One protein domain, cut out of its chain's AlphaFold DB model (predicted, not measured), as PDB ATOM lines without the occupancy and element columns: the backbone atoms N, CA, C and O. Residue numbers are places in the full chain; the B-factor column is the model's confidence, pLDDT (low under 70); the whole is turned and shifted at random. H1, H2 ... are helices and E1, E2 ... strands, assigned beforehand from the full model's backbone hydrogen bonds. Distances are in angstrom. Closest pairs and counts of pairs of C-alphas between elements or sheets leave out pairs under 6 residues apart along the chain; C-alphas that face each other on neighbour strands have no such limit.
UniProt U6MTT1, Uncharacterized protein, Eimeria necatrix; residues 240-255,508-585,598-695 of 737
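Overview. This is residues 240 to 255, 508 to 585 and 598 to 695 of the 737 residues of an uncharacterized protein of Eimeria necatrix (UniProt U6MTT1). A strongly twisted sheet of six parallel strands makes the core of a three-layer build, with H4, H5 and H6 over one face and H1, H2 and H7 over the other. The long helix H4 runs along the sheet with its residues 607 to 618 near the strands, the short H3 sits beside H1 and H2, and from a long stretch without named elements after E3 residues 572 to 577 stick out. The printed part has 192 residues with seven named helices and six named strands, along the chain E1 H1 E2 H2 H3 E3 H4 E4 H5 E5 H6 E6 H7; the sheet's order is E3 E2 E1 E4 E5 E6, and the class is mixed, helices and strands. The whole is compact, with a radius of gyration of the C-alphas of 15.8 A and spans of 48 by 42 by 32 A.

Along the chain. E1, residues 246 to 249, begins at C-alpha 246 at (36.081, -47.398, 53.424). After the first cut come H1, residues 509 to 521, 16.6 A long, and E2, residues 526 to 529. H2, residues 535 to 544, is 14.4 A long; H3, residues 549 to 553, and E3, residues 555 to 558, follow. After the second cut H4, residues 598 to 623, runs 37.3 A from C-alpha 598 at (42.697, -32.721, 26.047). Then come E4, residues 631 to 634; H5, residues 637 to 645, 12.4 A; E5, residues 653 to 657, 12.6 A; H6, residues 664 to 672, 12.5 A; and E6, residues 676 to 679. H7, residues 682 to 690, 12.0 A, ends at C-alpha 690 at (28.607, -55.758, 56.748).

Arrangement. E3 and E6 are the sheet's edge strands. E3 and E2 are parallel at 19 degrees, with N 556 and O 526 2.8 A apart, within hydrogen-bond range. Also within range are N 527 and O 246 between E2 and E1, 2.8 A, N 247 and O 631 between E1 and E4, 2.8 A, N 655 and O 632 between E4 and E5, 2.8 A, and N 677 and O 654 between E5 and E6, 2.9 A. E2, H2 H3, E3 is a strand-helix-strand unit, two parallel neighbour strands with helices between, as are E4, H5, E5 and E5, H6, E6; each crossover is right-handed. H4 runs along the strands over E2 at a height over the sheet of 8.8 A, and H5 is on the same face, over E5 and, only just, with 3 C-alphas, over E4. H4 touches H5 with residues 607 to 611 alone, at a steep tilt of 55 degrees; the closest C-alphas, of Leu 607 and Thr 639, are 5.4 A apart. H5 touches H6 at a shallow tilt of 23 degrees, closest at the C-alphas of Ile 637 and Asp 666, 5.8 A. On the face opposite to H4, H1 touches H7 at a shallow tilt of 5 degrees, the same way, closest at the C-alphas of Ser 514 and Thr 686, 5.7 A. H2 lies over E3, at a height over the sheet of 10.0 A. H3 is not on the sheet, but only just, with 4 pairs of C-alphas within 10 A; it touches H1, closest at the C-alphas of Gly 520 and Ala 551, 4.5 A. In H1 to H7 every O i to N i+4 pair is within hydrogen-bond range.

Size, cuts and confidence. The two C-alphas farthest apart, of Glu 573 and Phe 664, are 48.4 A apart. Residues 256 to 507 are not printed, with 8.6 A between C-alphas 255 and 508; residues 586 to 597 are not printed either, with 18.2 A between C-alphas 585 and 598. Of the links that are printed whole, none is long. The mean pLDDT of the printed part is 78.6, and 41 residues are under 70, among them residues 566 to 585.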
ATOM      1  N   GLY A 240      38.144 -54.393  68.080       38.28
ATOM      2  CA  GLY A 240      39.489 -54.530  67.489       38.28
ATOM      3  C   GLY A 240      39.494 -54.499  65.953       38.28
ATOM      4  O   GLY A 240      40.526 -54.315  65.323       38.28
ATOM      5  N   ALA A 241      38.324 -54.684  65.341       47.53
ATOM      6  CA  ALA A 241      38.095 -54.648  63.896       47.53
ATOM      7  C   ALA A 241      37.333 -53.381  63.464       47.53
ATOM      8  O   ALA A 241      36.740 -53.347  62.376       47.53
ATOM      9  N   SER A 242      37.244 -52.394  64.362       56.22
ATOM     10  CA  SER A 242      36.425 -51.186  64.227       56.22
ATOM     11  C   SER A 242      37.040 -50.119  63.336       56.22
ATOM     12  O   SER A 242      36.293 -49.285  62.838       56.22
ATOM     13  N   ASP A 243      38.347 -50.168  63.085       72.31
ATOM     14  CA  ASP A 243      39.068 -48.994  62.577       72.31
ATOM     15  C   ASP A 243      39.227 -48.980  61.050       72.31
ATOM     16  O   ASP A 243      39.877 -48.092  60.501       72.31
ATOM     17  N   ASP A 244      38.682 -49.973  60.338       83.25
ATOM     18  CA  ASP A 244      38.762 -50.011  58.874       83.25
ATOM     19  C   ASP A 244      38.060 -48.787  58.264       83.25
ATOM     20  O   ASP A 244      36.880 -48.541  58.533       83.25
ATOM     21  N   ALA A 245      38.766 -48.071  57.388       86.31
ATOM     22  CA  ALA A 245      38.219 -46.983  56.583       86.31
ATOM     23  C   ALA A 245      37.772 -47.490  55.210       86.31
ATOM     24  O   ALA A 245      38.509 -48.223  54.548       86.31
ATOM     25  N   TYR A 246      36.597 -47.057  54.751       90.00
ATOM     26  CA  TYR A 246      36.081 -47.398  53.424       90.00
ATOM     27  C   TYR A 246      36.005 -46.156  52.551       90.00
ATOM     28  O   TYR A 246      35.267 -45.232  52.869       90.00
ATOM     29  N   PHE A 247      36.744 -46.167  51.448       91.31
ATOM     30  CA  PHE A 247      36.749 -45.155  50.404       91.31
ATOM     31  C   PHE A 247      35.946 -45.687  49.223       91.31
ATOM     32  O   PHE A 247      36.331 -46.680  48.612       91.31
ATOM     33  N   ILE A 248      34.811 -45.058  48.943       90.12
ATOM     34  CA  ILE A 248      33.898 -45.422  47.864       90.12
ATOM     35  C   ILE A 248      33.975 -44.319  46.815       90.12
ATOM     36  O   ILE A 248      33.514 -43.202  47.048       90.12
ATOM     37  N   ALA A 249      34.577 -44.632  45.673       87.50
ATOM     38  CA  ALA A 249      34.637 -43.734  44.535       87.50
ATOM     39  C   ALA A 249      33.380 -43.887  43.669       87.50
ATOM     40  O   ALA A 249      32.985 -44.996  43.301       87.50
ATOM     41  N   LEU A 250      32.747 -42.757  43.359       81.81
ATOM     42  CA  LEU A 250      31.538 -42.672  42.547       81.81
ATOM     43  C   LEU A 250      31.890 -41.999  41.215       81.81
ATOM     44  O   LEU A 250      31.757 -40.790  41.054       81.81
ATOM     45  N   HIS A 251      32.386 -42.782  40.254       66.50
ATOM     46  CA  HIS A 251      32.639 -42.312  38.891       66.50
ATOM     47  C   HIS A 251      31.359 -42.320  38.062       66.50
ATOM     48  O   HIS A 251      31.012 -43.316  37.432       66.50
ATOM     49  N   GLY A 252      30.668 -41.192  38.061       58.38
ATOM     50  CA  GLY A 252      29.485 -40.969  37.244       58.38
ATOM     51  C   GLY A 252      28.435 -40.202  38.032       58.38
ATOM     52  O   GLY A 252      28.382 -40.345  39.256       58.38
ATOM     53  N   PRO A 253      27.584 -39.408  37.360       48.59
ATOM     54  CA  PRO A 253      26.304 -39.092  37.961       48.59
ATOM     55  C   PRO A 253      25.653 -40.450  38.243       48.59
ATOM     56  O   PRO A 253      25.771 -41.376  37.434       48.59
ATOM     57  N   LEU A 254      25.080 -40.619  39.427       51.41
ATOM     58  CA  LEU A 254      24.436 -41.861  39.850       51.41
ATOM     59  C   LEU A 254      23.181 -42.095  38.989       51.41
ATOM     60  O   LEU A 254      22.064 -41.896  39.449       51.41
ATOM     61  N   LEU A 255      23.373 -42.436  37.717       42.41
ATOM     62  CA  LEU A 255      22.380 -42.519  36.656       42.41
ATOM     63  C   LEU A 255      22.451 -43.925  36.073       42.41
ATOM     64  O   LEU A 255      23.366 -44.252  35.322       42.41
ATOM     65  N   ASN A 508      22.334 -46.372  43.068       65.12
ATOM     66  CA  ASN A 508      22.409 -47.762  43.454       65.12
ATOM     67  C   ASN A 508      21.961 -47.901  44.918       65.12
ATOM     68  O   ASN A 508      22.726 -47.697  45.860       65.12
ATOM     69  N   SER A 509      20.694 -48.270  45.107       66.44
ATOM     70  CA  SER A 509      20.073 -48.423  46.424       66.44
ATOM     71  C   SER A 509      20.818 -49.409  47.330       66.44
ATOM     72  O   SER A 509      20.715 -49.318  48.553       66.44
ATOM     73  N   ALA A 510      21.600 -50.338  46.765       63.94
ATOM     74  CA  ALA A 510      22.462 -51.221  47.542       63.94
ATOM     75  C   ALA A 510      23.707 -50.495  48.075       63.94
ATOM     76  O   ALA A 510      24.106 -50.762  49.210       63.94
ATOM     77  N   ALA A 511      24.289 -49.569  47.306       71.75
ATOM     78  CA  ALA A 511      25.367 -48.703  47.776       71.75
ATOM     79  C   ALA A 511      24.869 -47.814  48.925       71.75
ATOM     80  O   ALA A 511      25.466 -47.841  49.995       71.75
ATOM     81  N   LEU A 512      23.713 -47.159  48.763       78.50
ATOM     82  CA  LEU A 512      23.078 -46.351  49.816       78.50
ATOM     83  C   LEU A 512      22.817 -47.148  51.092       78.50
ATOM     84  O   LEU A 512      23.233 -46.740  52.170       78.50
ATOM     85  N   LYS A 513      22.188 -48.321  50.975       76.12
ATOM     86  CA  LYS A 513      21.940 -49.196  52.131       76.12
ATOM     87  C   LYS A 513      23.226 -49.670  52.787       76.12
ATOM     88  O   LYS A 513      23.245 -49.879  53.992       76.12
ATOM     89  N   SER A 514      24.287 -49.873  52.009       74.19
ATOM     90  CA  SER A 514      25.581 -50.256  52.564       74.19
ATOM     91  C   SER A 514      26.231 -49.077  53.289       74.19
ATOM     92  O   SER A 514      26.712 -49.260  54.401       74.19
ATOM     93  N   ILE A 515      26.177 -47.871  52.717       82.06
ATOM     94  CA  ILE A 515      26.648 -46.632  53.346       82.06
ATOM     95  C   ILE A 515      25.891 -46.385  54.657       82.06
ATOM     96  O   ILE A 515      26.533 -46.242  55.694       82.06
ATOM     97  N   ASP A 516      24.555 -46.410  54.640       81.75
ATOM     98  CA  ASP A 516      23.707 -46.205  55.822       81.75
ATOM     99  C   ASP A 516      23.911 -47.305  56.874       81.75
ATOM    100  O   ASP A 516      24.039 -47.021  58.062       81.75
ATOM    101  N   ALA A 517      24.059 -48.569  56.458       77.62
ATOM    102  CA  ALA A 517      24.386 -49.642  57.390       77.62
ATOM    103  C   ALA A 517      25.731 -49.384  58.084       77.62
ATOM    104  O   ALA A 517      25.792 -49.432  59.309       77.62
ATOM    105  N   ILE A 518      26.803 -49.092  57.341       78.00
ATOM    106  CA  ILE A 518      28.153 -48.892  57.901       78.00
ATOM    107  C   ILE A 518      28.208 -47.668  58.815       78.00
ATOM    108  O   ILE A 518      28.696 -47.752  59.943       78.00
ATOM    109  N   SER A 519      27.702 -46.538  58.336       81.19
ATOM    110  CA  SER A 519      27.761 -45.270  59.062       81.19
ATOM    111  C   SER A 519      26.748 -45.218  60.210       81.19
ATOM    112  O   SER A 519      27.065 -44.725  61.290       81.19
ATOM    113  N   GLY A 520      25.554 -45.782  60.037       78.19
ATOM    114  CA  GLY A 520      24.513 -45.821  61.061       78.19
ATOM    115  C   GLY A 520      24.688 -46.974  62.048       78.19
ATOM    116  O   GLY A 520      24.861 -46.758  63.244       78.19
ATOM    117  N   SER A 521      24.652 -48.214  61.555       75.12
ATOM    118  CA  SER A 521      24.602 -49.415  62.410       75.12
ATOM    119  C   SER A 521      25.961 -49.796  62.990       75.12
ATOM    120  O   SER A 521      26.038 -50.220  64.139       75.12
ATOM    121  N   TRP A 522      27.033 -49.648  62.209       73.75
ATOM    122  CA  TRP A 522      28.391 -49.985  62.653       73.75
ATOM    123  C   TRP A 522      29.153 -48.784  63.213       73.75
ATOM    124  O   TRP A 522      30.227 -48.975  63.777       73.75
ATOM    125  N   GLN A 523      28.597 -47.576  63.062       79.94
ATOM    126  CA  GLN A 523      29.200 -46.312  63.487       79.94
ATOM    127  C   GLN A 523      30.613 -46.090  62.927       79.94
ATOM    128  O   GLN A 523      31.468 -45.513  63.593       79.94
ATOM    129  N   ARG A 524      30.871 -46.554  61.698       78.81
ATOM    130  CA  ARG A 524      32.191 -46.451  61.059       78.81
ATOM    131  C   ARG A 524      32.265 -45.263  60.100       78.81
ATOM    132  O   ARG A 524      31.248 -44.937  59.481       78.81
ATOM    133  N   PRO A 525      33.453 -44.659  59.926       82.25
ATOM    134  CA  PRO A 525      33.639 -43.613  58.935       82.25
ATOM    135  C   PRO A 525      33.535 -44.189  57.518       82.25
ATOM    136  O   PRO A 525      34.110 -45.237  57.206       82.25
ATOM    137  N   VAL A 526      32.803 -43.488  56.655       87.50
ATOM    138  CA  VAL A 526      32.709 -43.796  55.223       87.50
ATOM    139  C   VAL A 526      33.180 -42.580  54.446       87.50
ATOM    140  O   VAL A 526      32.651 -41.487  54.623       87.50
ATOM    141  N   TYR A 527      34.161 -42.778  53.576       89.75
ATOM    142  CA  TYR A 527      34.698 -41.749  52.702       89.75
ATOM    143  C   TYR A 527      34.096 -41.929  51.317       89.75
ATOM    144  O   TYR A 527      34.203 -43.001  50.724       89.75
ATOM    145  N   ILE A 528      33.452 -40.896  50.797       89.44
ATOM    146  CA  ILE A 528      32.865 -40.889  49.461       89.44
ATOM    147  C   ILE A 528      33.687 -39.939  48.607       89.44
ATOM    148  O   ILE A 528      33.872 -38.781  48.970       89.44
ATOM    149  N   LEU A 529      34.195 -40.431  47.485       88.00
ATOM    150  CA  LEU A 529      34.990 -39.651  46.545       88.00
ATOM    151  C   LEU A 529      34.144 -39.448  45.290       88.00
ATOM    152  O   LEU A 529      33.855 -40.412  44.581       88.00
ATOM    153  N   SER A 530      33.714 -38.214  45.038       86.56
ATOM    154  CA  SER A 530      32.967 -37.857  43.834       86.56
ATOM    155  C   SER A 530      33.800 -36.895  42.988       86.56
ATOM    156  O   SER A 530      34.005 -35.756  43.396       86.56
ATOM    157  N   PRO A 531      34.288 -37.311  41.808       78.19
ATOM    158  CA  PRO A 531      35.053 -36.445  40.918       78.19
ATOM    159  C   PRO A 531      34.169 -35.502  40.097       78.19
ATOM    160  O   PRO A 531      34.695 -34.611  39.440       78.19
ATOM    161  N   LEU A 532      32.848 -35.706  40.096       78.62
ATOM    162  CA  LEU A 532      31.907 -34.959  39.255       78.62
ATOM    163  C   LEU A 532      31.014 -34.017  40.056       78.62
ATOM    164  O   LEU A 532      30.638 -32.954  39.566       78.62
ATOM    165  N   GLU A 533      30.671 -34.398  41.283       83.25
ATOM    166  CA  GLU A 533      29.699 -33.672  42.089       83.25
ATOM    167  C   GLU A 533      30.390 -32.934  43.234       83.25
ATOM    168  O   GLU A 533      31.354 -33.416  43.833       83.25
ATOM    169  N   ARG A 534      29.877 -31.745  43.560       82.94
ATOM    170  CA  ARG A 534      30.325 -30.995  44.740       82.94
ATOM    171  C   ARG A 534      29.956 -31.754  46.005       82.94
ATOM    172  O   ARG A 534      28.867 -32.324  46.084       82.94
ATOM    173  N   ALA A 535      30.799 -31.671  47.030       85.38
ATOM    174  CA  ALA A 535      30.587 -32.427  48.266       85.38
ATOM    175  C   ALA A 535      29.221 -32.140  48.924       85.38
ATOM    176  O   ALA A 535      28.557 -33.057  49.407       85.38
ATOM    177  N   ARG A 536      28.764 -30.877  48.871       84.81
ATOM    178  CA  ARG A 536      27.450 -30.456  49.390       84.81
ATOM    179  C   ARG A 536      26.294 -31.171  48.704       84.81
ATOM    180  O   ARG A 536      25.404 -31.680  49.368       84.81
ATOM    181  N   TYR A 537      26.348 -31.237  47.380       84.69
ATOM    182  CA  TYR A 537      25.301 -31.857  46.584       84.69
ATOM    183  C   TYR A 537      25.198 -33.355  46.871       84.69
ATOM    184  O   TYR A 537      24.106 -33.852  47.113       84.69
ATOM    185  N   VAL A 538      26.338 -34.052  46.949       85.19
ATOM    186  CA  VAL A 538      26.377 -35.474  47.327       85.19
ATOM    187  C   VAL A 538      25.773 -35.679  48.720       85.19
ATOM    188  O   VAL A 538      25.037 -36.638  48.926       85.19
ATOM    189  N   ARG A 539      26.047 -34.790  49.686       87.81
ATOM    190  CA  ARG A 539      25.477 -34.868  51.042       87.81
ATOM    191  C   ARG A 539      23.957 -34.717  51.034       87.81
ATOM    192  O   ARG A 539      23.273 -35.554  51.621       87.81
ATOM    193  N   ASP A 540      23.458 -33.674  50.372       85.94
ATOM    194  CA  ASP A 540      22.024 -33.375  50.267       85.94
ATOM    195  C   ASP A 540      21.283 -34.530  49.581       85.94
ATOM    196  O   ASP A 540      20.209 -34.952  50.010       85.94
ATOM    197  N   LEU A 541      21.920 -35.116  48.569       84.62
ATOM    198  CA  LEU A 541      21.444 -36.295  47.872       84.62
ATOM    199  C   LEU A 541      21.443 -37.533  48.786       84.62
ATOM    200  O   LEU A 541      20.418 -38.183  48.940       84.62
ATOM    201  N   LEU A 542      22.520 -37.856  49.501       87.31
ATOM    202  CA  LEU A 542      22.498 -38.988  50.443       87.31
ATOM    203  C   LEU A 542      21.391 -38.838  51.502       87.31
ATOM    204  O   LEU A 542      20.734 -39.824  51.849       87.31
ATOM    205  N   PHE A 543      21.152 -37.613  51.974       88.25
ATOM    206  CA  PHE A 543      20.060 -37.309  52.895       88.25
ATOM    207  C   PHE A 543      18.679 -37.546  52.273       88.25
ATOM    208  O   PHE A 543      17.856 -38.237  52.877       88.25
ATOM    209  N   SER A 544      18.428 -37.042  51.059       84.50
ATOM    210  CA  SER A 544      17.143 -37.227  50.365       84.50
ATOM    211  C   SER A 544      16.841 -38.702  50.078       84.50
ATOM    212  O   SER A 544      15.686 -39.127  50.100       84.50
ATOM    213  N   PHE A 545      17.887 -39.517  49.925       82.56
ATOM    214  CA  PHE A 545      17.797 -40.965  49.750       82.56
ATOM    215  C   PHE A 545      17.681 -41.773  51.053       82.56
ATOM    216  O   PHE A 545      17.702 -43.010  51.027       82.56
ATOM    217  N   GLY A 546      17.500 -41.100  52.190       84.88
ATOM    218  CA  GLY A 546      17.157 -41.723  53.464       84.88
ATOM    219  C   GLY A 546      18.348 -42.170  54.308       84.88
ATOM    220  O   GLY A 546      18.145 -42.904  55.275       84.88
ATOM    221  N   VAL A 547      19.573 -41.736  53.987       85.50
ATOM    222  CA  VAL A 547      20.707 -41.892  54.908       85.50
ATOM    223  C   VAL A 547      20.448 -41.017  56.134       85.50
ATOM    224  O   VAL A 547      20.195 -39.817  56.017       85.50
ATOM    225  N   SER A 548      20.486 -41.614  57.326       86.44
ATOM    226  CA  SER A 548      20.142 -40.884  58.552       86.44
ATOM    227  C   SER A 548      21.090 -39.703  58.822       86.44
ATOM    228  O   SER A 548      22.277 -39.747  58.501       86.44
ATOM    229  N   ALA A 549      20.600 -38.650  59.485       86.62
ATOM    230  CA  ALA A 549      21.440 -37.506  59.867       86.62
ATOM    231  C   ALA A 549      22.640 -37.921  60.745       86.62
ATOM    232  O   ALA A 549      23.720 -37.343  60.647       86.62
ATOM    233  N   GLU A 550      22.473 -38.952  61.580       83.62
ATOM    234  CA  GLU A 550      23.559 -39.518  62.386       83.62
ATOM    235  C   GLU A 550      24.610 -40.227  61.517       83.62
ATOM    236  O   GLU A 550      25.809 -40.040  61.722       83.62
ATOM    237  N   ALA A 551      24.171 -40.989  60.512       84.75
ATOM    238  CA  ALA A 551      25.042 -41.594  59.510       84.75
ATOM    239  C   ALA A 551      25.826 -40.532  58.721       84.75
ATOM    240  O   ALA A 551      27.047 -40.632  58.612       84.75
ATOM    241  N   LEU A 552      25.164 -39.468  58.254       86.75
ATOM    242  CA  LEU A 552      25.786 -38.366  57.503       86.75
ATOM    243  C   LEU A 552      26.862 -37.606  58.278       86.75
ATOM    244  O   LEU A 552      27.759 -37.025  57.668       86.75
ATOM    245  N   ARG A 553      26.811 -37.605  59.614       84.56
ATOM    246  CA  ARG A 553      27.898 -37.050  60.434       84.56
ATOM    247  C   ARG A 553      29.187 -37.855  60.289       84.56
ATOM    248  O   ARG A 553      30.261 -37.279  60.347       84.56
ATOM    249  N   ARG A 554      29.083 -39.164  60.050       84.44
ATOM    250  CA  ARG A 554      30.218 -40.089  59.888       84.44
ATOM    251  C   ARG A 554      30.627 -40.294  58.424       84.44
ATOM    252  O   ARG A 554      31.530 -41.083  58.147       84.44
ATOM    253  N   ILE A 555      29.951 -39.628  57.489       87.12
ATOM    254  CA  ILE A 555      30.273 -39.679  56.065       87.12
ATOM    255  C   ILE A 555      31.127 -38.460  55.719       87.12
ATOM    256  O   ILE A 555      30.711 -37.319  55.919       87.12
ATOM    257  N   HIS A 556      32.314 -38.724  55.190       88.06
ATOM    258  CA  HIS A 556      33.266 -37.725  54.729       88.06
ATOM    259  C   HIS A 556      33.252 -37.719  53.205       88.06
ATOM    260  O   HIS A 556      33.515 -38.743  52.582       88.06
ATOM    261  N   ILE A 557      32.932 -36.591  52.589       87.44
ATOM    262  CA  ILE A 557      32.760 -36.506  51.139       87.44
ATOM    263  C   ILE A 557      33.858 -35.627  50.567       87.44
ATOM    264  O   ILE A 557      33.950 -34.462  50.938       87.44
ATOM    265  N   LEU A 558      34.658 -36.165  49.653       86.06
ATOM    266  CA  LEU A 558      35.550 -35.385  48.806       86.06
ATOM    267  C   LEU A 558      34.859 -35.149  47.464       86.06
ATOM    268  O   LEU A 558      34.694 -36.089  46.684       86.06
ATOM    269  N   GLY A 559      34.424 -33.914  47.232       83.75
ATOM    270  CA  GLY A 559      33.766 -33.519  45.988       83.75
ATOM    271  C   GLY A 559      34.737 -33.098  44.885       83.75
ATOM    272  O   GLY A 559      35.937 -32.918  45.109       83.75
ATOM    273  N   ALA A 560      34.187 -32.871  43.692       79.19
ATOM    274  CA  ALA A 560      34.904 -32.389  42.508       79.19
ATOM    275  C   ALA A 560      35.580 -31.029  42.730       79.19
ATOM    276  O   ALA A 560      36.577 -30.688  42.100       79.19
ATOM    277  N   ASP A 561      35.019 -30.253  43.651       76.75
ATOM    278  CA  ASP A 561      35.490 -28.954  44.098       76.75
ATOM    279  C   ASP A 561      36.698 -29.042  45.050       76.75
ATOM    280  O   ASP A 561      37.186 -28.016  45.515       76.75
ATOM    281  N   GLY A 562      37.187 -30.255  45.340       73.00
ATOM    282  CA  GLY A 562      38.302 -30.498  46.258       73.00
ATOM    283  C   GLY A 562      37.934 -30.274  47.724       73.00
ATOM    284  O   GLY A 562      38.768 -30.479  48.604       73.00
ATOM    285  N   PHE A 563      36.686 -29.886  48.007       70.62
ATOM    286  CA  PHE A 563      36.218 -29.686  49.365       70.62
ATOM    287  C   PHE A 563      35.933 -31.031  50.017       70.62
ATOM    288  O   PHE A 563      35.156 -31.850  49.518       70.62
ATOM    289  N   LEU A 564      36.558 -31.223  51.174       74.50
ATOM    290  CA  LEU A 564      36.186 -32.265  52.103       74.50
ATOM    291  C   LEU A 564      35.027 -31.765  52.962       74.50
ATOM    292  O   LEU A 564      35.186 -30.842  53.759       74.50
ATOM    293  N   MET A 565      33.870 -32.399  52.836       72.38
ATOM    294  CA  MET A 565      32.742 -32.182  53.727       72.38
ATOM    295  C   MET A 565      32.661 -33.333  54.730       72.38
ATOM    296  O   MET A 565      32.328 -34.459  54.368       72.38
ATOM    297  N   GLY A 566      32.962 -33.049  55.995       63.28
ATOM    298  CA  GLY A 566      32.780 -33.958  57.127       63.28
ATOM    299  C   GLY A 566      32.652 -33.148  58.418       63.28
ATOM    300  O   GLY A 566      33.369 -32.174  58.564       63.28
ATOM    301  N   PHE A 567      31.724 -33.542  59.299       56.03
ATOM    302  CA  PHE A 567      31.286 -32.855  60.532       56.03
ATOM    303  C   PHE A 567      31.001 -31.337  60.447       56.03
ATOM    304  O   PHE A 567      31.844 -30.509  60.127       56.03
ATOM    305  N   GLU A 568      29.772 -30.971  60.819       49.47
ATOM    306  CA  GLU A 568      29.200 -29.629  60.654       49.47
ATOM    307  C   GLU A 568      29.568 -28.588  61.729       49.47
ATOM    308  O   GLU A 568      29.106 -27.466  61.587       49.47
ATOM    309  N   ASP A 569      30.425 -28.860  62.727       42.12
ATOM    310  CA  ASP A 569      30.697 -27.858  63.788       42.12
ATOM    311  C   ASP A 569      32.176 -27.613  64.187       42.12
ATOM    312  O   ASP A 569      32.458 -26.550  64.735       42.12
ATOM    313  N   ASP A 570      33.157 -28.463  63.839       43.53
ATOM    314  CA  ASP A 570      34.553 -28.295  64.330       43.53
ATOM    315  C   ASP A 570      35.568 -27.749  63.299       43.53
ATOM    316  O   ASP A 570      36.698 -27.400  63.651       43.53
ATOM    317  N   ILE A 571      35.189 -27.570  62.026       46.47
ATOM    318  CA  ILE A 571      36.092 -26.975  61.009       46.47
ATOM    319  C   ILE A 571      36.291 -25.458  61.233       46.47
ATOM    320  O   ILE A 571      37.053 -24.807  60.530       46.47
ATOM    321  N   ARG A 572      35.682 -24.850  62.258       42.22
ATOM    322  CA  ARG A 572      35.989 -23.455  62.617       42.22
ATOM    323  C   ARG A 572      37.163 -23.279  63.586       42.22
ATOM    324  O   ARG A 572      37.669 -22.164  63.652       42.22
ATOM    325  N   GLU A 573      37.655 -24.328  64.259       38.00
ATOM    326  CA  GLU A 573      38.702 -24.183  65.301       38.00
ATOM    327  C   GLU A 573      39.857 -25.209  65.245       38.00
ATOM    328  O   GLU A 573      40.671 -25.290  66.163       38.00
ATOM    329  N   GLY A 574      39.997 -25.973  64.156       37.66
ATOM    330  CA  GLY A 574      41.202 -26.786  63.919       37.66
ATOM    331  C   GLY A 574      42.477 -25.940  63.715       37.66
ATOM    332  O   GLY A 574      42.380 -24.761  63.364       37.66
ATOM    333  N   PRO A 575      43.685 -26.505  63.916       36.59
ATOM    334  CA  PRO A 575      44.936 -25.796  63.663       36.59
ATOM    335  C   PRO A 575      44.987 -25.306  62.201       36.59
ATOM    336  O   PRO A 575      44.638 -26.067  61.294       36.59
ATOM    337  N   PRO A 576      45.427 -24.057  61.952       46.16
ATOM    338  CA  PRO A 576      45.382 -23.408  60.637       46.16
ATOM    339  C   PRO A 576      46.096 -24.175  59.515       46.16
ATOM    340  O   PRO A 576      45.780 -23.959  58.349       46.16
ATOM    341  N   ASP A 577      46.974 -25.120  59.852       46.16
ATOM    342  CA  ASP A 577      47.746 -25.904  58.887       46.16
ATOM    343  C   ASP A 577      46.974 -27.084  58.260       46.16
ATOM    344  O   ASP A 577      47.453 -27.678  57.297       46.16
ATOM    345  N   VAL A 578      45.780 -27.433  58.765       44.31
ATOM    346  CA  VAL A 578      44.931 -28.507  58.194       44.31
ATOM    347  C   VAL A 578      43.680 -27.959  57.495       44.31
ATOM    348  O   VAL A 578      43.046 -28.672  56.716       44.31
ATOM    349  N   HIS A 579      43.351 -26.673  57.692       41.09
ATOM    350  CA  HIS A 579      42.136 -26.019  57.163       41.09
ATOM    351  C   HIS A 579      42.034 -25.935  55.650       41.09
ATOM    352  O   HIS A 579      41.059 -25.445  55.090       41.09
ATOM    353  N   THR A 580      43.028 -26.452  54.964       44.50
ATOM    354  CA  THR A 580      42.912 -26.896  53.598       44.50
ATOM    355  C   THR A 580      44.121 -27.789  53.396       44.50
ATOM    356  O   THR A 580      45.210 -27.319  53.081       44.50
ATOM    357  N   ALA A 581      43.932 -29.106  53.443       42.41
ATOM    358  CA  ALA A 581      44.490 -29.851  52.329       42.41
ATOM    359  C   ALA A 581      43.815 -29.245  51.088       42.41
ATOM    360  O   ALA A 581      42.769 -29.715  50.649       42.41
ATOM    361  N   GLN A 582      44.336 -28.112  50.600       45.53
ATOM    362  CA  GLN A 582      44.147 -27.682  49.234       45.53
ATOM    363  C   GLN A 582      44.772 -28.832  48.453       45.53
ATOM    364  O   GLN A 582      45.954 -28.836  48.124       45.53
ATOM    365  N   ILE A 583      43.981 -29.877  48.219       50.06
ATOM    366  CA  ILE A 583      44.063 -30.589  46.963       50.06
ATOM    367  C   ILE A 583      43.872 -29.451  45.983       50.06
ATOM    368  O   ILE A 583      42.747 -28.962  45.897       50.06
ATOM    369  N   GLU A 584      44.983 -28.928  45.444       48.47
ATOM    370  CA  GLU A 584      45.001 -27.688  44.672       48.47
ATOM    371  C   GLU A 584      43.769 -27.713  43.771       48.47
ATOM    372  O   GLU A 584      43.657 -28.631  42.940       48.47
ATOM    373  N   PRO A 585      42.764 -26.846  44.041       47.88
ATOM    374  CA  PRO A 585      41.568 -26.825  43.224       47.88
ATOM    375  C   PRO A 585      42.089 -26.636  41.817       47.88
ATOM    376  O   PRO A 585      42.968 -25.793  41.641       47.88
ATOM    377  N   ALA A 598      42.625 -33.455  24.786       62.56
ATOM    378  CA  ALA A 598      42.697 -32.721  26.047       62.56
ATOM    379  C   ALA A 598      41.661 -33.221  27.072       62.56
ATOM    380  O   ALA A 598      41.958 -33.253  28.262       62.56
ATOM    381  N   ALA A 599      40.514 -33.743  26.619       65.00
ATOM    382  CA  ALA A 599      39.554 -34.420  27.497       65.00
ATOM    383  C   ALA A 599      40.134 -35.693  28.151       65.00
ATOM    384  O   ALA A 599      39.867 -35.968  29.317       65.00
ATOM    385  N   ALA A 600      40.968 -36.453  27.430       62.75
ATOM    386  CA  ALA A 600      41.625 -37.646  27.976       62.75
ATOM    387  C   ALA A 600      42.721 -37.308  29.007       62.75
ATOM    388  O   ALA A 600      42.902 -38.037  29.985       62.75
ATOM    389  N   ILE A 601      43.444 -36.198  28.805       69.31
ATOM    390  CA  ILE A 601      44.441 -35.691  29.763       69.31
ATOM    391  C   ILE A 601      43.746 -35.237  31.057       69.31
ATOM    392  O   ILE A 601      44.217 -35.562  32.149       69.31
ATOM    393  N   ASP A 602      42.598 -34.567  30.937       78.62
ATOM    394  CA  ASP A 602      41.782 -34.147  32.079       78.62
ATOM    395  C   ASP A 602      41.217 -35.354  32.857       78.62
ATOM    396  O   ASP A 602      41.291 -35.398  34.086       78.62
ATOM    397  N   GLU A 603      40.760 -36.408  32.166       81.06
ATOM    398  CA  GLU A 603      40.278 -37.635  32.819       81.06
ATOM    399  C   GLU A 603      41.352 -38.242  33.736       81.06
ATOM    400  O   GLU A 603      41.108 -38.401  34.933       81.06
ATOM    401  N   SER A 604      42.561 -38.512  33.224       85.00
ATOM    402  CA  SER A 604      43.649 -39.098  34.027       85.00
ATOM    403  C   SER A 604      44.076 -38.196  35.195       85.00
ATOM    404  O   SER A 604      44.338 -38.692  36.298       85.00
ATOM    405  N   GLY A 605      44.078 -36.873  34.993       86.69
ATOM    406  CA  GLY A 605      44.316 -35.895  36.056       86.69
ATOM    407  C   GLY A 605      43.289 -36.004  37.187       86.69
ATOM    408  O   GLY A 605      43.663 -36.064  38.362       86.69
ATOM    409  N   ASN A 606      42.007 -36.125  36.840       83.81
ATOM    410  CA  ASN A 606      40.920 -36.304  37.802       83.81
ATOM    411  C   ASN A 606      41.021 -37.647  38.547       83.81
ATOM    412  O   ASN A 606      40.867 -37.670  39.772       83.81
ATOM    413  N   LEU A 607      41.372 -38.745  37.861       88.00
ATOM    414  CA  LEU A 607      41.594 -40.054  38.504       88.00
ATOM    415  C   LEU A 607      42.721 -39.983  39.547       88.00
ATOM    416  O   LEU A 607      42.563 -40.419  40.691       88.00
ATOM    417  N   MET A 608      43.854 -39.379  39.177       87.75
ATOM    418  CA  MET A 608      44.995 -39.200  40.077       87.75
ATOM    419  C   MET A 608      44.673 -38.274  41.249       87.75
ATOM    420  O   MET A 608      45.145 -38.522  42.362       87.75
ATOM    421  N   ARG A 609      43.868 -37.227  41.031       85.81
ATOM    422  CA  ARG A 609      43.420 -36.325  42.100       85.81
ATOM    423  C   ARG A 609      42.611 -37.082  43.148       85.81
ATOM    424  O   ARG A 609      42.877 -36.911  44.334       85.81
ATOM    425  N   MET A 610      41.704 -37.971  42.741       87.50
ATOM    426  CA  MET A 610      40.951 -38.785  43.698       87.50
ATOM    427  C   MET A 610      41.837 -39.743  44.492       87.50
ATOM    428  O   MET A 610      41.686 -39.847  45.706       87.50
ATOM    429  N   VAL A 611      42.772 -40.429  43.825       92.00
ATOM    430  CA  VAL A 611      43.716 -41.343  44.483       92.00
ATOM    431  C   VAL A 611      44.554 -40.590  45.522       92.00
ATOM    432  O   VAL A 611      44.667 -41.032  46.665       92.00
ATOM    433  N   ARG A 612      45.087 -39.411  45.169       90.69
ATOM    434  CA  ARG A 612      45.824 -38.557  46.116       90.69
ATOM    435  C   ARG A 612      44.936 -38.058  47.250       90.69
ATOM    436  O   ARG A 612      45.365 -38.108  48.398       90.69
ATOM    437  N   GLY A 613      43.718 -37.621  46.943       87.06
ATOM    438  CA  GLY A 613      42.753 -37.164  47.939       87.06
ATOM    439  C   GLY A 613      42.414 -38.260  48.949       87.06
ATOM    440  O   GLY A 613      42.459 -38.018  50.150       87.06
ATOM    441  N   ALA A 614      42.189 -39.493  48.489       90.44
ATOM    442  CA  ALA A 614      41.980 -40.646  49.362       90.44
ATOM    443  C   ALA A 614      43.174 -40.880  50.299       90.44
ATOM    444  O   ALA A 614      42.992 -41.036  51.506       90.44
ATOM    445  N   VAL A 615      44.399 -40.857  49.760       92.31
ATOM    446  CA  VAL A 615      45.630 -41.024  50.549       92.31
ATOM    447  C   VAL A 615      45.777 -39.922  51.597       92.31
ATOM    448  O   VAL A 615      46.032 -40.229  52.757       92.31
ATOM    449  N   GLN A 616      45.578 -38.659  51.219       89.31
ATOM    450  CA  GLN A 616      45.670 -37.523  52.141       89.31
ATOM    451  C   GLN A 616      44.637 -37.619  53.266       89.31
ATOM    452  O   GLN A 616      44.978 -37.429  54.432       89.31
ATOM    453  N   LEU A 617      43.396 -37.979  52.931       86.75
ATOM    454  CA  LEU A 617      42.335 -38.187  53.914       86.75
ATOM    455  C   LEU A 617      42.676 -39.308  54.888       86.75
ATOM    456  O   LEU A 617      42.507 -39.155  56.095       86.75
ATOM    457  N   PHE A 618      43.179 -40.430  54.382       89.69
ATOM    458  CA  PHE A 618      43.565 -41.533  55.245       89.69
ATOM    459  C   PHE A 618      44.733 -41.170  56.161       89.69
ATOM    460  O   PHE A 618      44.657 -41.453  57.350       89.69
ATOM    461  N   GLU A 619      45.788 -40.525  55.653       90.31
ATOM    462  CA  GLU A 619      46.924 -40.105  56.485       90.31
ATOM    463  C   GLU A 619      46.498 -39.083  57.552       90.31
ATOM    464  O   GLU A 619      46.941 -39.175  58.698       90.31
ATOM    465  N   TYR A 620      45.564 -38.179  57.231       86.12
ATOM    466  CA  TYR A 620      44.945 -37.299  58.224       86.12
ATOM    467  C   TYR A 620      44.239 -38.101  59.326       86.12
ATOM    468  O   TYR A 620      44.544 -37.936  60.506       86.12
ATOM    469  N   HIS A 621      43.354 -39.035  58.978       83.56
ATOM    470  CA  HIS A 621      42.644 -39.829  59.986       83.56
ATOM    471  C   HIS A 621      43.548 -40.793  60.758       83.56
ATOM    472  O   HIS A 621      43.334 -41.035  61.945       83.56
ATOM    473  N   LYS A 622      44.598 -41.298  60.121       87.38
ATOM    474  CA  LYS A 622      45.642 -42.082  60.772       87.38
ATOM    475  C   LYS A 622      46.391 -41.251  61.812       87.38
ATOM    476  O   LYS A 622      46.667 -41.757  62.895       87.38
ATOM    477  N   SER A 623      46.632 -39.962  61.548       87.25
ATOM    478  CA  SER A 623      47.186 -39.037  62.550       87.25
ATOM    479  C   SER A 623      46.249 -38.810  63.749       87.25
ATOM    480  O   SER A 623      46.721 -38.565  64.855       87.25
ATOM    481  N   LEU A 624      44.936 -38.991  63.559       83.06
ATOM    482  CA  LEU A 624      43.919 -38.973  64.620       83.06
ATOM    483  C   LEU A 624      43.766 -40.323  65.353       83.06
ATOM    484  O   LEU A 624      42.872 -40.472  66.182       83.06
ATOM    485  N   GLY A 625      44.626 -41.305  65.065       86.88
ATOM    486  CA  GLY A 625      44.641 -42.609  65.734       86.88
ATOM    487  C   GLY A 625      43.854 -43.714  65.027       86.88
ATOM    488  O   GLY A 625      43.652 -44.775  65.616       86.88
ATOM    489  N   LEU A 626      43.419 -43.508  63.778       83.00
ATOM    490  CA  LEU A 626      42.799 -44.571  62.986       83.00
ATOM    491  C   LEU A 626      43.855 -45.608  62.563       83.00
ATOM    492  O   LEU A 626      44.711 -45.326  61.725       83.00
ATOM    493  N   ASN A 627      43.776 -46.825  63.111       84.88
ATOM    494  CA  ASN A 627      44.767 -47.886  62.873       84.88
ATOM    495  C   ASN A 627      44.308 -48.978  61.891       84.88
ATOM    496  O   ASN A 627      45.035 -49.947  61.662       84.88
ATOM    497  N   GLY A 628      43.098 -48.874  61.338       84.94
ATOM    498  CA  GLY A 628      42.545 -49.923  60.484       84.94
ATOM    499  C   GLY A 628      43.083 -49.917  59.061       84.94
ATOM    500  O   GLY A 628      43.762 -48.992  58.613       84.94
ATOM    501  N   VAL A 629      42.765 -50.985  58.328       87.06
ATOM    502  CA  VAL A 629      43.226 -51.139  56.947       87.06
ATOM    503  C   VAL A 629      42.291 -50.351  56.031       87.06
ATOM    504  O   VAL A 629      41.081 -50.580  56.067       87.06
ATOM    505  N   PRO A 630      42.806 -49.458  55.173       91.06
ATOM    506  CA  PRO A 630      41.964 -48.722  54.248       91.06
ATOM    507  C   PRO A 630      41.520 -49.614  53.080       91.06
ATOM    508  O   PRO A 630      42.294 -50.373  52.485       91.06
ATOM    509  N   HIS A 631      40.237 -49.519  52.757       92.19
ATOM    510  CA  HIS A 631      39.572 -50.217  51.667       92.19
ATOM    511  C   HIS A 631      39.183 -49.199  50.591       92.19
ATOM    512  O   HIS A 631      38.391 -48.310  50.876       92.19
ATOM    513  N   PHE A 632      39.695 -49.332  49.367       94.06
ATOM    514  CA  PHE A 632      39.337 -48.471  48.235       94.06
ATOM    515  C   PHE A 632      38.469 -49.242  47.243       94.06
ATOM    516  O   PHE A 632      38.873 -50.297  46.752       94.06
ATOM    517  N   ILE A 633      37.265 -48.743  46.995       92.94
ATOM    518  CA  ILE A 633      36.207 -49.414  46.244       92.94
ATOM    519  C   ILE A 633      35.796 -48.504  45.097       92.94
ATOM    520  O   ILE A 633      35.323 -47.394  45.330       92.94
ATOM    521  N   ASP A 634      35.946 -48.993  43.875       92.06
ATOM    522  CA  ASP A 634      35.630 -48.241  42.665       92.06
ATOM    523  C   ASP A 634      35.065 -49.182  41.591       92.06
ATOM    524  O   ASP A 634      35.368 -50.374  41.588       92.06
ATOM    525  N   GLY A 635      34.233 -48.670  40.688       89.75
ATOM    526  CA  GLY A 635      33.812 -49.389  39.480       89.75
ATOM    527  C   GLY A 635      34.529 -48.952  38.207       89.75
ATOM    528  O   GLY A 635      34.310 -49.557  37.157       89.75
ATOM    529  N   ASN A 636      35.391 -47.934  38.283       91.62
ATOM    530  CA  ASN A 636      36.299 -47.569  37.206       91.62
ATOM    531  C   ASN A 636      37.651 -48.265  37.402       91.62
ATOM    532  O   ASN A 636      38.394 -47.978  38.343       91.62
ATOM    533  N   ILE A 637      37.992 -49.183  36.493       94.50
ATOM    534  CA  ILE A 637      39.254 -49.922  36.579       94.50
ATOM    535  C   ILE A 637      40.457 -48.988  36.456       94.50
ATOM    536  O   ILE A 637      41.429 -49.186  37.170       94.50
ATOM    537  N   ARG A 638      40.376 -47.925  35.646       94.19
ATOM    538  CA  ARG A 638      41.492 -46.993  35.410       94.19
ATOM    539  C   ARG A 638      41.941 -46.308  36.702       94.19
ATOM    540  O   ARG A 638      43.132 -46.147  36.953       94.19
ATOM    541  N   THR A 639      41.000 -45.961  37.576       93.44
ATOM    542  CA  THR A 639      41.306 -45.397  38.898       93.44
ATOM    543  C   THR A 639      42.033 -46.406  39.771       93.44
ATOM    544  O   THR A 639      43.004 -46.065  40.446       93.44
ATOM    545  N   LEU A 640      41.601 -47.667  39.733       95.06
ATOM    546  CA  LEU A 640      42.266 -48.742  40.458       95.06
ATOM    547  C   LEU A 640      43.655 -49.039  39.888       95.06
ATOM    548  O   LEU A 640      44.548 -49.344  40.667       95.06
ATOM    549  N   GLU A 641      43.882 -48.892  38.582       95.25
ATOM    550  CA  GLU A 641      45.221 -48.983  37.983       95.25
ATOM    551  C   GLU A 641      46.150 -47.902  38.551       95.25
ATOM    552  O   GLU A 641      47.268 -48.194  38.983       95.25
ATOM    553  N   HIS A 642      45.671 -46.659  38.645       95.12
ATOM    554  CA  HIS A 642      46.408 -45.581  39.308       95.12
ATOM    555  C   HIS A 642      46.652 -45.873  40.799       95.12
ATOM    556  O   HIS A 642      47.755 -45.638  41.298       95.12
ATOM    557  N   ALA A 643      45.670 -46.441  41.506       95.50
ATOM    558  CA  ALA A 643      45.806 -46.843  42.906       95.50
ATOM    559  C   ALA A 643      46.819 -47.989  43.099       95.50
ATOM    560  O   ALA A 643      47.615 -47.961  44.038       95.50
ATOM    561  N   VAL A 644      46.842 -48.980  42.201       95.50
ATOM    562  CA  VAL A 644      47.819 -50.083  42.202       95.50
ATOM    563  C   VAL A 644      49.238 -49.541  42.054       95.50
ATOM    564  O   VAL A 644      50.134 -49.971  42.782       95.50
ATOM    565  N   ASN A 645      49.422 -48.570  41.157       95.25
ATOM    566  CA  ASN A 645      50.714 -47.948  40.879       95.25
ATOM    567  C   ASN A 645      51.131 -46.899  41.926       95.25
ATOM    568  O   ASN A 645      52.269 -46.436  41.903       95.25
ATOM    569  N   CYS A 646      50.251 -46.528  42.862       95.62
ATOM    570  CA  CYS A 646      50.553 -45.569  43.919       95.62
ATOM    571  C   CYS A 646      51.305 -46.242  45.090       95.62
ATOM    572  O   CYS A 646      50.740 -47.107  45.773       95.62
ATOM    573  N   PRO A 647      52.556 -45.836  45.407       95.81
ATOM    574  CA  PRO A 647      53.321 -46.411  46.517       95.81
ATOM    575  C   PRO A 647      52.599 -46.308  47.866       95.81
ATOM    576  O   PRO A 647      52.512 -47.289  48.603       95.81
ATOM    577  N   SER A 648      51.976 -45.162  48.145       94.38
ATOM    578  CA  SER A 648      51.232 -44.907  49.386       94.38
ATOM    579  C   SER A 648      49.998 -45.796  49.561       94.38
ATOM    580  O   SER A 648      49.520 -45.970  50.680       94.38
ATOM    581  N   MET A 649      49.501 -46.409  48.481       94.69
ATOM    582  CA  MET A 649      48.376 -47.343  48.525       94.69
ATOM    583  C   MET A 649      48.797 -48.817  48.582       94.69
ATOM    584  O   MET A 649      47.955 -49.704  48.442       94.69
ATOM    585  N   HIS A 650      50.075 -49.141  48.807       93.06
ATOM    586  CA  HIS A 650      50.523 -50.543  48.879       93.06
ATOM    587  C   HIS A 650      49.824 -51.349  49.981       93.06
ATOM    588  O   HIS A 650      49.509 -52.522  49.788       93.06
ATOM    589  N   GLN A 651      49.523 -50.704  51.108       90.75
ATOM    590  CA  GLN A 651      48.840 -51.324  52.249       90.75
ATOM    591  C   GLN A 651      47.309 -51.345  52.102       90.75
ATOM    592  O   GLN A 651      46.614 -51.934  52.929       90.75
ATOM    593  N   TRP A 652      46.775 -50.711  51.057       94.19
ATOM    594  CA  TRP A 652      45.340 -50.587  50.841       94.19
ATOM    595  C   TRP A 652      44.781 -51.836  50.173       94.19
ATOM    596  O   TRP A 652      45.424 -52.474  49.333       94.19
ATOM    597  N   ARG A 653      43.539 -52.166  50.523       94.06
ATOM    598  CA  ARG A 653      42.779 -53.231  49.867       94.06
ATOM    599  C   ARG A 653      41.934 -52.620  48.757       94.06
ATOM    600  O   ARG A 653      41.057 -51.809  49.041       94.06
ATOM    601  N   LEU A 654      42.195 -53.022  47.519       95.38
ATOM    602  CA  LEU A 654      41.542 -52.471  46.334       95.38
ATOM    603  C   LEU A 654      40.423 -53.405  45.866       95.38
ATOM    604  O   LEU A 654      40.618 -54.620  45.778       95.38
ATOM    605  N   TYR A 655      39.257 -52.842  45.566       94.50
ATOM    606  CA  TYR A 655      38.082 -53.589  45.132       94.50
ATOM    607  C   TYR A 655      37.502 -52.967  43.876       94.50
ATOM    608  O   TYR A 655      37.097 -51.807  43.885       94.50
ATOM    609  N   PHE A 656      37.400 -53.780  42.831       94.06
ATOM    610  CA  PHE A 656      36.599 -53.438  41.673       94.06
ATOM    611  C   PHE A 656      35.163 -53.870  41.923       94.06
ATOM    612  O   PHE A 656      34.895 -55.064  42.079       94.06
ATOM    613  N   CYS A 657      34.242 -52.918  41.973       90.38
ATOM    614  CA  CYS A 657      32.827 -53.181  42.151       90.38
ATOM    615  C   CYS A 657      32.080 -52.920  40.846       90.38
ATOM    616  O   CYS A 657      32.012 -51.789  40.379       90.38
ATOM    617  N   ASP A 658      31.509 -53.974  40.262       85.56
ATOM    618  CA  ASP A 658      30.718 -53.844  39.041       85.56
ATOM    619  C   ASP A 658      29.367 -53.193  39.362       85.56
ATOM    620  O   ASP A 658      28.403 -53.871  39.725       85.56
ATOM    621  N   TRP A 659      29.306 -51.864  39.253       77.19
ATOM    622  CA  TRP A 659      28.081 -51.083  39.457       77.19
ATOM    623  C   TRP A 659      27.052 -51.259  38.332       77.19
ATOM    624  O   TRP A 659      25.950 -50.728  38.449       77.19
ATOM    625  N   GLY A 660      27.385 -52.003  37.270       75.44
ATOM    626  CA  GLY A 660      26.548 -52.212  36.088       75.44
ATOM    627  C   GLY A 660      27.080 -51.526  34.829       75.44
ATOM    628  O   GLY A 660      26.824 -52.019  33.739       75.44
ATOM    629  N   PHE A 661      27.881 -50.465  34.976       74.31
ATOM    630  CA  PHE A 661      28.388 -49.652  33.858       74.31
ATOM    631  C   PHE A 661      29.738 -50.112  33.302       74.31
ATOM    632  O   PHE A 661      30.203 -49.605  32.283       74.31
ATOM    633  N   SER A 662      30.399 -51.049  33.977       82.50
ATOM    634  CA  SER A 662      31.724 -51.504  33.579       82.50
ATOM    635  C   SER A 662      31.653 -52.350  32.309       82.50
ATOM    636  O   SER A 662      30.836 -53.273  32.207       82.50
ATOM    637  N   THR A 663      32.547 -52.094  31.356       87.88
ATOM    638  CA  THR A 663      32.627 -52.908  30.140       87.88
ATOM    639  C   THR A 663      33.141 -54.316  30.461       87.88
ATOM    640  O   THR A 663      33.725 -54.568  31.517       87.88
ATOM    641  N   PHE A 664      32.937 -55.273  29.550       88.62
ATOM    642  CA  PHE A 664      33.537 -56.607  29.697       88.62
ATOM    643  C   PHE A 664      35.068 -56.529  29.806       88.62
ATOM    644  O   PHE A 664      35.663 -57.260  30.595       88.62
ATOM    645  N   GLU A 665      35.689 -55.612  29.060       92.75
ATOM    646  CA  GLU A 665      37.129 -55.371  29.111       92.75
ATOM    647  C   GLU A 665      37.572 -54.873  30.492       92.75
ATOM    648  O   GLU A 665      38.548 -55.388  31.031       92.75
ATOM    649  N   ASP A 666      36.827 -53.952  31.113       91.31
ATOM    650  CA  ASP A 666      37.144 -53.456  32.459       91.31
ATOM    651  C   ASP A 666      37.072 -54.569  33.507       91.31
ATOM    652  O   ASP A 666      37.945 -54.678  34.370       91.31
ATOM    653  N   LYS A 667      36.061 -55.441  33.404       92.31
ATOM    654  CA  LYS A 667      35.906 -56.609  34.286       92.31
ATOM    655  C   LYS A 667      37.061 -57.587  34.104       92.31
ATOM    656  O   LYS A 667      37.605 -58.080  35.089       92.31
ATOM    657  N   LEU A 668      37.456 -57.847  32.857       91.44
ATOM    658  CA  LEU A 668      38.585 -58.719  32.548       91.44
ATOM    659  C   LEU A 668      39.897 -58.136  33.090       91.44
ATOM    660  O   LEU A 668      40.643 -58.853  33.749       91.44
ATOM    661  N   LYS A 669      40.147 -56.835  32.895       93.62
ATOM    662  CA  LYS A 669      41.307 -56.138  33.472       93.62
ATOM    663  C   LYS A 669      41.315 -56.246  34.992       93.62
ATOM    664  O   LYS A 669      42.322 -56.651  35.562       93.62
ATOM    665  N   ALA A 670      40.186 -55.980  35.648       92.44
ATOM    666  CA  ALA A 670      40.055 -56.120  37.096       92.44
ATOM    667  C   ALA A 670      40.384 -57.534  37.600       92.44
ATOM    668  O   ALA A 670      40.932 -57.672  38.688       92.44
ATOM    669  N   MET A 671      40.068 -58.576  36.823       88.88
ATOM    670  CA  MET A 671      40.418 -59.963  37.148       88.88
ATOM    671  C   MET A 671      41.898 -60.295  36.915       88.88
ATOM    672  O   MET A 671      42.401 -61.219  37.546       88.88
ATOM    673  N   ILE A 672      42.574 -59.580  36.013       91.00
ATOM    674  CA  ILE A 672      44.002 -59.760  35.710       91.00
ATOM    675  C   ILE A 672      44.885 -59.046  36.746       91.00
ATOM    676  O   ILE A 672      45.995 -59.494  37.020       91.00
ATOM    677  N   TYR A 673      44.415 -57.950  37.348       89.25
ATOM    678  CA  TYR A 673      45.162 -57.258  38.399       89.25
ATOM    679  C   TYR A 673      45.112 -58.013  39.732       89.25
ATOM    680  O   TYR A 673      44.161 -57.874  40.495       89.25
ATOM    681  N   ASP A 674      46.199 -58.703  40.087       88.69
ATOM    682  CA  ASP A 674      46.316 -59.493  41.328       88.69
ATOM    683  C   ASP A 674      45.985 -58.717  42.619       88.69
ATOM    684  O   ASP A 674      45.487 -59.279  43.599       88.69
ATOM    685  N   ARG A 675      46.264 -57.404  42.647       93.56
ATOM    686  CA  ARG A 675      45.993 -56.534  43.808       93.56
ATOM    687  C   ARG A 675      44.542 -56.057  43.895       93.56
ATOM    688  O   ARG A 675      44.142 -55.554  44.947       93.56
ATOM    689  N   VAL A 676      43.769 -56.191  42.819       94.31
ATOM    690  CA  VAL A 676      42.386 -55.719  42.726       94.31
ATOM    691  C   VAL A 676      41.440 -56.896  42.908       94.31
ATOM    692  O   VAL A 676      41.461 -57.876  42.172       94.31
ATOM    693  N   LYS A 677      40.559 -56.807  43.903       92.19
ATOM    694  CA  LYS A 677      39.555 -57.844  44.139       92.19
ATOM    695  C   LYS A 677      38.284 -57.538  43.367       92.19
ATOM    696  O   LYS A 677      37.603 -56.557  43.655       92.19
ATOM    697  N   PHE A 678      37.938 -58.416  42.431       90.94
ATOM    698  CA  PHE A 678      36.705 -58.313  41.662       90.94
ATOM    699  C   PHE A 678      35.475 -58.688  42.508       90.94
ATOM    700  O   PHE A 678      35.374 -59.793  43.045       90.94
ATOM    701  N   LEU A 679      34.524 -57.760  42.620       88.69
ATOM    702  CA  LEU A 679      33.230 -57.938  43.270       88.69
ATOM    703  C   LEU A 679      32.134 -57.949  42.190       88.69
ATOM    704  O   LEU A 679      31.601 -56.891  41.853       88.69
ATOM    705  N   PRO A 680      31.756 -59.132  41.662       79.44
ATOM    706  CA  PRO A 680      30.834 -59.244  40.525       79.44
ATOM    707  C   PRO A 680      29.396 -58.828  40.843       79.44
ATOM    708  O   PRO A 680      28.574 -58.694  39.945       79.44
ATOM    709  N   LEU A 681      29.045 -58.734  42.126       75.62
ATOM    710  CA  LEU A 681      27.683 -58.491  42.583       75.62
ATOM    711  C   LEU A 681      27.698 -57.484  43.729       75.62
ATOM    712  O   LEU A 681      28.512 -57.591  44.646       75.62
ATOM    713  N   MET A 682      26.698 -56.604  43.759       69.31
ATOM    714  CA  MET A 682      26.453 -55.705  44.895       69.31
ATOM    715  C   MET A 682      26.292 -56.449  46.218       69.31
ATOM    716  O   MET A 682      26.735 -55.980  47.259       69.31
ATOM    717  N   SER A 683      25.711 -57.650  46.193       70.06
ATOM    718  CA  SER A 683      25.600 -58.475  47.396       70.06
ATOM    719  C   SER A 683      26.968 -58.880  47.955       70.06
ATOM    720  O   SER A 683      27.089 -59.067  49.164       70.06
ATOM    721  N   SER A 684      28.001 -58.984  47.114       76.69
ATOM    722  CA  SER A 684      29.381 -59.223  47.544       76.69
ATOM    723  C   SER A 684      29.967 -57.994  48.231       76.69
ATOM    724  O   SER A 684      30.620 -58.143  49.261       76.69
ATOM    725  N   LEU A 685      29.673 -56.792  47.726       78.19
ATOM    726  CA  LEU A 685      30.040 -55.536  48.378       78.19
ATOM    727  C   LEU A 685      29.331 -55.385  49.728       78.19
ATOM    728  O   LEU A 685      29.975 -55.189  50.750       78.19
ATOM    729  N   THR A 686      28.015 -55.564  49.773       73.56
ATOM    730  CA  THR A 686      27.256 -55.516  51.026       73.56
ATOM    731  C   THR A 686      27.774 -56.552  52.027       73.56
ATOM    732  O   THR A 686      27.943 -56.244  53.202       73.56
ATOM    733  N   ARG A 687      28.114 -57.772  51.583       74.00
ATOM    734  CA  ARG A 687      28.770 -58.770  52.444       74.00
ATOM    735  C   ARG A 687      30.137 -58.296  52.925       74.00
ATOM    736  O   ARG A 687      30.416 -58.468  54.103       74.00
ATOM    737  N   LEU A 688      30.971 -57.720  52.063       79.44
ATOM    738  CA  LEU A 688      32.273 -57.170  52.448       79.44
ATOM    739  C   LEU A 688      32.127 -56.121  53.555       79.44
ATOM    740  O   LEU A 688      32.858 -56.169  54.539       79.44
ATOM    741  N   LEU A 689      31.176 -55.207  53.376       74.69
ATOM    742  CA  LEU A 689      30.976 -54.045  54.230       74.69
ATOM    743  C   LEU A 689      30.303 -54.398  55.563       74.69
ATOM    744  O   LEU A 689      30.680 -53.861  56.599       74.69
ATOM    745  N   ILE A 690      29.346 -55.330  55.550       70.88
ATOM    746  CA  ILE A 690      28.607 -55.758  56.748       70.88
ATOM    747  C   ILE A 690      29.346 -56.868  57.507       70.88
ATOM    748  O   ILE A 690      29.125 -57.041  58.697       70.88
ATOM    749  N   THR A 691      30.220 -57.649  56.866       68.62
ATOM    750  CA  THR A 691      30.955 -58.709  57.574       68.62
ATOM    751  C   THR A 691      32.115 -58.086  58.354       68.62
ATOM    752  O   THR A 691      33.018 -57.527  57.722       68.62
ATOM    753  N   PRO A 692      32.161 -58.214  59.695       64.31
ATOM    754  CA  PRO A 692      33.292 -57.744  60.485       64.31
ATOM    755  C   PRO A 692      34.631 -58.256  59.948       64.31
ATOM    756  O   PRO A 692      34.733 -59.411  59.521       64.31
ATOM    757  N   SER A 693      35.673 -57.424  59.987       57.59
ATOM    758  CA  SER A 693      36.959 -57.763  59.371       57.59
ATOM    759  C   SER A 693      37.728 -58.895  60.037       57.59
ATOM    760  O   SER A 693      38.510 -59.559  59.360       57.59
ATOM    761  N   PHE A 694      37.435 -59.197  61.302       55.88
ATOM    762  CA  PHE A 694      38.004 -60.350  62.003       55.88
ATOM    763  C   PHE A 694      37.361 -61.689  61.608       55.88
ATOM    764  O   PHE A 694      37.910 -62.743  61.924       55.88
ATOM    765  N   LEU A 695      36.201 -61.697  60.938       53.00
ATOM    766  CA  LEU A 695      35.595 -62.956  60.516       53.00
ATOM    767  C   LEU A 695      36.359 -63.515  59.314       53.00
ATOM    768  O   LEU A 695      36.374 -62.919  58.236       53.00
TER     769      LEU A 695